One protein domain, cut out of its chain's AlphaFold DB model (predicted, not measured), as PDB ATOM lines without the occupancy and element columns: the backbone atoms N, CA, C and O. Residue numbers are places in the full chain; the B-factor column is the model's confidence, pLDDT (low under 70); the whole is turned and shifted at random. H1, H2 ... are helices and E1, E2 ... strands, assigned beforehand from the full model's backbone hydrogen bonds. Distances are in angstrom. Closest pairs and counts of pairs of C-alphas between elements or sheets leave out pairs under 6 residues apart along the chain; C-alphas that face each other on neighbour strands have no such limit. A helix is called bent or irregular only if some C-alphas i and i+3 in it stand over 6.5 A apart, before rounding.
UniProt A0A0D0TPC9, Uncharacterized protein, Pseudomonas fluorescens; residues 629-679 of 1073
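AT A GLANCE: This is residues 629 to 679 of the 1073 residues of an uncharacterized protein of Pseudomonas fluorescens (UniProt A0A0D0TPC9). With little regular structure, this is a small body of loops round a two-strand sheet, E1 beside E2, with short helix H1 at the E1 side and H2 at the E2 side. The printed part has 51 residues, with E1, H1, E2 and H2 in chain order; the strands are antiparallel. The class is mixed, with 19 residues in named elements. It is compact, radius of gyration of the C-alphas 9.9 A, spanning 26 by 20 by 18 A.

IN THESE COORDINATES: E1 is residues 637 to 639, starting at C-alpha (16.081, 0.637, 19.364), and E2 is 663 to 665. H1 is 649 to 654, 8.6 A long. H2 is 673 to 679, 10.1 A long, ending at C-alpha (5.256, 1.979, 7.147); it is irregular, but only just: C-alphas 675 and 678 are 6.7 A apart.

HOW THE PARTS SIT: E1 and E2 are antiparallel at 142 degrees, with N 638 and O 664 2.9 A apart, within hydrogen-bond range. The closest C-alphas of E2 and H2, Ser 665 and Tyr 673, are 5.8 A apart; those of E1 and H1, Leu 637 and Leu 649, 6.9 A. H1 and H2 are apart. Every O i to N i+4 pair is within hydrogen-bond range in H1; in H2 1 of 3, beside 2 of 4 O i to N i+3 pairs.

THE WHOLE: The C-alphas farthest apart, Asp 629 and Val 642, are 28.3 A apart. The printed part has no cut, its three links are short, and no printed residue is under 70 in pLDDT.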
ATOM      1  N   ASP A 629       6.950  13.298  12.431       88.69
ATOM      2  CA  ASP A 629       6.810  13.644  13.857       88.69
ATOM      3  C   ASP A 629       7.792  12.900  14.776       88.69
ATOM      4  O   ASP A 629       7.726  13.013  16.000       88.69
ATOM      5  N   ILE A 630       8.694  12.104  14.200       89.06
ATOM      6  CA  ILE A 630       9.637  11.269  14.942       89.06
ATOM      7  C   ILE A 630      11.046  11.818  14.777       89.06
ATOM      8  O   ILE A 630      11.460  12.178  13.678       89.06
ATOM      9  N   ASP A 631      11.810  11.830  15.868       90.56
ATOM     10  CA  ASP A 631      13.251  12.054  15.810       90.56
ATOM     11  C   ASP A 631      13.978  10.720  15.531       90.56
ATOM     12  O   ASP A 631      14.127   9.894  16.439       90.56
ATOM     13  N   PRO A 632      14.448  10.474  14.290       89.81
ATOM     14  CA  PRO A 632      15.097   9.217  13.919       89.81
ATOM     15  C   PRO A 632      16.489   9.035  14.541       89.81
ATOM     16  O   PRO A 632      17.065   7.954  14.396       89.81
ATOM     17  N   THR A 633      17.035  10.062  15.204       91.62
ATOM     18  CA  THR A 633      18.365  10.035  15.837       91.62
ATOM     19  C   THR A 633      18.336   9.476  17.262       91.62
ATOM     20  O   THR A 633      19.385   9.149  17.825       91.62
ATOM     21  N   LEU A 634      17.141   9.299  17.841       91.62
ATOM     22  CA  LEU A 634      16.967   8.761  19.188       91.62
ATOM     23  C   LEU A 634      17.491   7.326  19.294       91.62
ATOM     24  O   LEU A 634      17.009   6.409  18.630       91.62
ATOM     25  N   LYS A 635      18.458   7.115  20.190       92.31
ATOM     26  CA  LYS A 635      19.067   5.807  20.461       92.31
ATOM     27  C   LYS A 635      18.205   4.975  21.410       92.31
ATOM     28  O   LYS A 635      18.518   4.845  22.590       92.31
ATOM     29  N   VAL A 636      17.101   4.439  20.901       92.56
ATOM     30  CA  VAL A 636      16.099   3.696  21.695       92.56
ATOM     31  C   VAL A 636      15.772   2.313  21.137       92.56
ATOM     32  O   VAL A 636      15.026   1.570  21.769       92.56
ATOM     33  N   LEU A 637      16.335   1.934  19.988       90.44
ATOM     34  CA  LEU A 637      16.081   0.637  19.364       90.44
ATOM     35  C   LEU A 637      17.109  -0.407  19.808       90.44
ATOM     36  O   LEU A 637      18.315  -0.155  19.838       90.44
ATOM     37  N   GLN A 638      16.630  -1.606  20.131       89.69
ATOM     38  CA  GLN A 638      17.463  -2.746  20.507       89.69
ATOM     39  C   GLN A 638      17.092  -3.982  19.683       89.69
ATOM     40  O   GLN A 638      15.914  -4.211  19.389       89.69
ATOM     41  N   ASP A 639      18.100  -4.770  19.310       88.44
ATOM     42  CA  ASP A 639      17.925  -6.070  18.663       88.44
ATOM     43  C   ASP A 639      17.173  -7.028  19.604       88.44
ATOM     44  O   ASP A 639      17.387  -7.059  20.820       88.44
ATOM     45  N   THR A 640      16.239  -7.795  19.050       85.12
ATOM     46  CA  THR A 640      15.407  -8.738  19.805       85.12
ATOM     47  C   THR A 640      16.175  -9.974  20.276       85.12
ATOM     48  O   THR A 640      15.778 -10.575  21.273       85.12
ATOM     49  N   ASN A 641      17.286 -10.318  19.617       82.69
ATOM     50  CA  ASN A 641      18.071 -11.532  19.860       82.69
ATOM     51  C   ASN A 641      19.434 -11.263  20.514       82.69
ATOM     52  O   ASN A 641      20.023 -12.175  21.094       82.69
ATOM     53  N   VAL A 642      19.952 -10.034  20.428       78.19
ATOM     54  CA  VAL A 642      21.291  -9.678  20.924       78.19
ATOM     55  C   VAL A 642      21.226  -8.410  21.772       78.19
ATOM     56  O   VAL A 642      20.750  -7.371  21.326       78.19
ATOM     57  N   LYS A 643      21.752  -8.457  23.002       75.00
ATOM     58  CA  LYS A 643      21.903  -7.248  23.823       75.00
ATOM     59  C   LYS A 643      23.122  -6.450  23.366       75.00
ATOM     60  O   LYS A 643      24.248  -6.925  23.457       75.00
ATOM     61  N   HIS A 644      22.881  -5.219  22.940       78.06
ATOM     62  CA  HIS A 644      23.891  -4.220  22.604       78.06
ATOM     63  C   HIS A 644      23.430  -2.834  23.088       78.06
ATOM     64  O   HIS A 644      22.277  -2.668  23.513       78.06
ATOM     65  N   THR A 645      24.317  -1.840  23.013       81.62
ATOM     66  CA  THR A 645      23.994  -0.428  23.271       81.62
ATOM     67  C   THR A 645      22.855   0.027  22.352       81.62
ATOM     68  O   THR A 645      22.959  -0.215  21.149       81.62
ATOM     69  N   PRO A 646      21.777   0.654  22.863       86.69
ATOM     70  CA  PRO A 646      20.647   1.084  22.040       86.69
ATOM     71  C   PRO A 646      21.078   1.936  20.841       86.69
ATOM     72  O   PRO A 646      21.993   2.755  20.945       86.69
ATOM     73  N   MET A 647      20.416   1.732  19.707       89.00
ATOM     74  CA  MET A 647      20.747   2.354  18.426       89.00
ATOM     75  C   MET A 647      19.604   3.222  17.916       89.00
ATOM     76  O   MET A 647      18.464   3.108  18.369       89.00
ATOM     77  N   SER A 648      19.937   4.120  16.994       92.81
ATOM     78  CA  SER A 648      18.964   4.977  16.329       92.81
ATOM     79  C   SER A 648      18.365   4.288  15.100       92.81
ATOM     80  O   SER A 648      18.991   3.404  14.506       92.81
ATOM     81  N   LEU A 649      17.153   4.686  14.697       92.69
ATOM     82  CA  LEU A 649      16.566   4.198  13.442       92.69
ATOM     83  C   LEU A 649      17.412   4.638  12.240       92.69
ATOM     84  O   LEU A 649      17.549   3.881  11.282       92.69
ATOM     85  N   LEU A 650      18.026   5.820  12.330       92.44
ATOM     86  CA  LEU A 650      18.983   6.333  11.355       92.44
ATOM     87  C   LEU A 650      20.186   5.395  11.161       92.44
ATOM     88  O   LEU A 650      20.460   5.000  10.030       92.44
ATOM     89  N   ASP A 651      20.859   4.989  12.243       89.12
ATOM     90  CA  ASP A 651      22.016   4.077  12.183       89.12
ATOM     91  C   ASP A 651      21.642   2.727  11.558       89.12
ATOM     92  O   ASP A 651      22.375   2.179  10.729       89.12
ATOM     93  N   ILE A 652      20.481   2.191  11.950       90.06
ATOM     94  CA  ILE A 652      19.968   0.915  11.444       90.06
ATOM     95  C   ILE A 652      19.699   1.012   9.942       90.06
ATOM     96  O   ILE A 652      20.124   0.130   9.200       90.06
ATOM     97  N   TYR A 653      19.031   2.079   9.501       91.69
ATOM     98  CA  TYR A 653      18.675   2.290   8.101       91.69
ATOM     99  C   TYR A 653      19.899   2.549   7.211       91.69
ATOM    100  O   TYR A 653      20.009   1.986   6.125       91.69
ATOM    101  N   MET A 654      20.876   3.331   7.685       89.12
ATOM    102  CA  MET A 654      22.136   3.558   6.963       89.12
ATOM    103  C   MET A 654      22.949   2.269   6.778       89.12
ATOM    104  O   MET A 654      23.620   2.103   5.760       89.12
ATOM    105  N   SER A 655      22.847   1.334   7.725       86.19
ATOM    106  CA  SER A 655      23.533   0.035   7.674       86.19
ATOM    107  C   SER A 655      22.896  -0.969   6.702       86.19
ATOM    108  O   SER A 655      23.434  -2.063   6.513       86.19
ATOM    109  N   GLY A 656      21.749  -0.628   6.105       84.19
ATOM    110  CA  GLY A 656      21.035  -1.438   5.121       84.19
ATOM    111  C   GLY A 656      19.532  -1.563   5.408       84.19
ATOM    112  O   GLY A 656      19.014  -0.942   6.338       84.19
ATOM    113  N   PRO A 657      18.813  -2.396   4.631       84.81
ATOM    114  CA  PRO A 657      17.368  -2.551   4.759       84.81
ATOM    115  C   PRO A 657      16.937  -2.907   6.188       84.81
ATOM    116  O   PRO A 657      17.450  -3.854   6.802       84.81
ATOM    117  N   VAL A 658      15.958  -2.169   6.715       88.00
ATOM    118  CA  VAL A 658      15.484  -2.353   8.090       88.00
ATOM    119  C   VAL A 658      14.697  -3.658   8.204       88.00
ATOM    120  O   VAL A 658      13.589  -3.802   7.694       88.00
ATOM    121  N   LYS A 659      15.254  -4.627   8.935       88.38
ATOM    122  CA  LYS A 659      14.563  -5.879   9.273       88.38
ATOM    123  C   LYS A 659      13.574  -5.634  10.411       88.38
ATOM    124  O   LYS A 659      13.947  -5.703  11.577       88.38
ATOM    125  N   VAL A 660      12.327  -5.336  10.061       88.06
ATOM    126  CA  VAL A 660      11.255  -4.867  10.961       88.06
ATOM    127  C   VAL A 660      11.121  -5.694  12.256       88.06
ATOM    128  O   VAL A 660      11.039  -5.123  13.348       88.06
ATOM    129  N   ASP A 661      11.189  -7.026  12.158       88.56
ATOM    130  CA  ASP A 661      11.025  -7.957  13.293       88.56
ATOM    131  C   ASP A 661      12.277  -8.136  14.161       88.56
ATOM    132  O   ASP A 661      12.217  -8.677  15.267       88.56
ATOM    133  N   LYS A 662      13.426  -7.649  13.687       87.56
ATOM    134  CA  LYS A 662      14.700  -7.728  14.407       87.56
ATOM    135  C   LYS A 662      14.808  -6.684  15.521       87.56
ATOM    136  O   LYS A 662      15.642  -6.832  16.404       87.56
ATOM    137  N   TRP A 663      13.974  -5.646  15.500       90.06
ATOM    138  CA  TRP A 663      14.100  -4.492  16.392       90.06
ATOM    139  C   TRP A 663      12.867  -4.307  17.287       90.06
ATOM    140  O   TRP A 663      11.729  -4.622  16.909       90.06
ATOM    141  N   LYS A 664      13.097  -3.751  18.479       90.69
ATOM    142  CA  LYS A 664      12.070  -3.255  19.407       90.69
ATOM    143  C   LYS A 664      12.488  -1.903  19.988       90.69
ATOM    144  O   LYS A 664      13.686  -1.662  20.142       90.69
ATOM    145  N   SER A 665      11.520  -1.055  20.335       93.00
ATOM    146  CA  SER A 665      11.789   0.175  21.086       93.00
ATOM    147  C   SER A 665      11.899  -0.118  22.581       93.00
ATOM    148  O   SER A 665      11.151  -0.930  23.124       93.00
ATOM    149  N   LEU A 666      12.849   0.537  23.245       91.69
ATOM    150  CA  LEU A 666      12.975   0.561  24.703       91.69
ATOM    151  C   LEU A 666      12.110   1.659  25.344       91.69
ATOM    152  O   LEU A 666      11.901   1.629  26.554       91.69
ATOM    153  N   ASP A 667      11.599   2.596  24.543       91.62
ATOM    154  CA  ASP A 667      10.709   3.683  24.957       91.62
ATOM    155  C   ASP A 667       9.617   3.868  23.889       91.62
ATOM    156  O   ASP A 667       9.722   4.703  22.992       91.62
ATOM    157  N   GLU A 668       8.571   3.036  23.942       90.88
ATOM    158  CA  GLU A 668       7.440   3.104  22.997       90.88
ATOM    159  C   GLU A 668       6.584   4.372  23.167       90.88
ATOM    160  O   GLU A 668       5.817   4.700  22.269       90.88
ATOM    161  N   GLN A 669       6.709   5.106  24.282       86.50
ATOM    162  CA  GLN A 669       6.006   6.383  24.446       86.50
ATOM    163  C   GLN A 669       6.672   7.496  23.636       86.50
ATOM    164  O   GLN A 669       5.975   8.275  22.990       86.50
ATOM    165  N   LYS A 670       8.009   7.572  23.655       85.81
ATOM    166  CA  LYS A 670       8.757   8.570  22.872       85.81
ATOM    167  C   LYS A 670       9.033   8.140  21.437       85.81
ATOM    168  O   LYS A 670       9.211   8.991  20.574       85.81
ATOM    169  N   PHE A 671       9.098   6.837  21.183       91.56
ATOM    170  CA  PHE A 671       9.392   6.276  19.870       91.56
ATOM    171  C   PHE A 671       8.491   5.051  19.622       91.56
ATOM    172  O   PHE A 671       8.899   3.925  19.936       91.56
ATOM    173  N   PRO A 672       7.263   5.258  19.097       91.56
ATOM    174  CA  PRO A 672       6.222   4.235  18.952       91.56
ATOM    175  C   PRO A 672       6.517   3.280  17.785       91.56
ATOM    176  O   PRO A 672       5.789   3.209  16.789       91.56
ATOM    177  N   TYR A 673       7.622   2.542  17.888       90.75
ATOM    178  CA  TYR A 673       8.133   1.689  16.822       90.75
ATOM    179  C   TYR A 673       7.105   0.642  16.403       90.75
ATOM    180  O   TYR A 673       6.930   0.415  15.210       90.75
ATOM    181  N   SER A 674       6.370   0.059  17.353       86.81
ATOM    182  CA  SER A 674       5.301  -0.915  17.089       86.81
ATOM    183  C   SER A 674       4.264  -0.439  16.059       86.81
ATOM    184  O   SER A 674       3.836  -1.231  15.221       86.81
ATOM    185  N   GLN A 675       3.918   0.851  16.074       86.56
ATOM    186  CA  GLN A 675       2.988   1.473  15.125       86.56
ATOM    187  C   GLN A 675       3.685   1.853  13.812       86.56
ATOM    188  O   GLN A 675       3.094   1.751  12.741       86.56
ATOM    189  N   MET A 676       4.957   2.255  13.886       88.62
ATOM    190  CA  MET A 676       5.759   2.647  12.723       88.62
ATOM    191  C   MET A 676       6.130   1.465  11.818       88.62
ATOM    192  O   MET A 676       6.308   1.656  10.615       88.62
ATOM    193  N   LYS A 677       6.242   0.248  12.376       86.94
ATOM    194  CA  LYS A 677       6.687  -0.972  11.675       86.94
ATOM    195  C   LYS A 677       5.986  -1.209  10.332       86.94
ATOM    196  O   LYS A 677       6.642  -1.633   9.384       86.94
ATOM    197  N   SER A 678       4.687  -0.911  10.231       88.00
ATOM    198  CA  SER A 678       3.885  -1.117   9.013       88.00
ATOM    199  C   SER A 678       4.280  -0.205   7.847       88.00
ATOM    200  O   SER A 678       4.072  -0.574   6.695       88.00
ATOM    201  N   ARG A 679       4.881   0.955   8.135       91.31
ATOM    202  CA  ARG A 679       5.256   1.979   7.147       91.31
ATOM    203  C   ARG A 679       6.741   1.970   6.789       91.31
ATOM    204  O   ARG A 679       7.158   2.700   5.902       91.31
TER     205      ARG A 679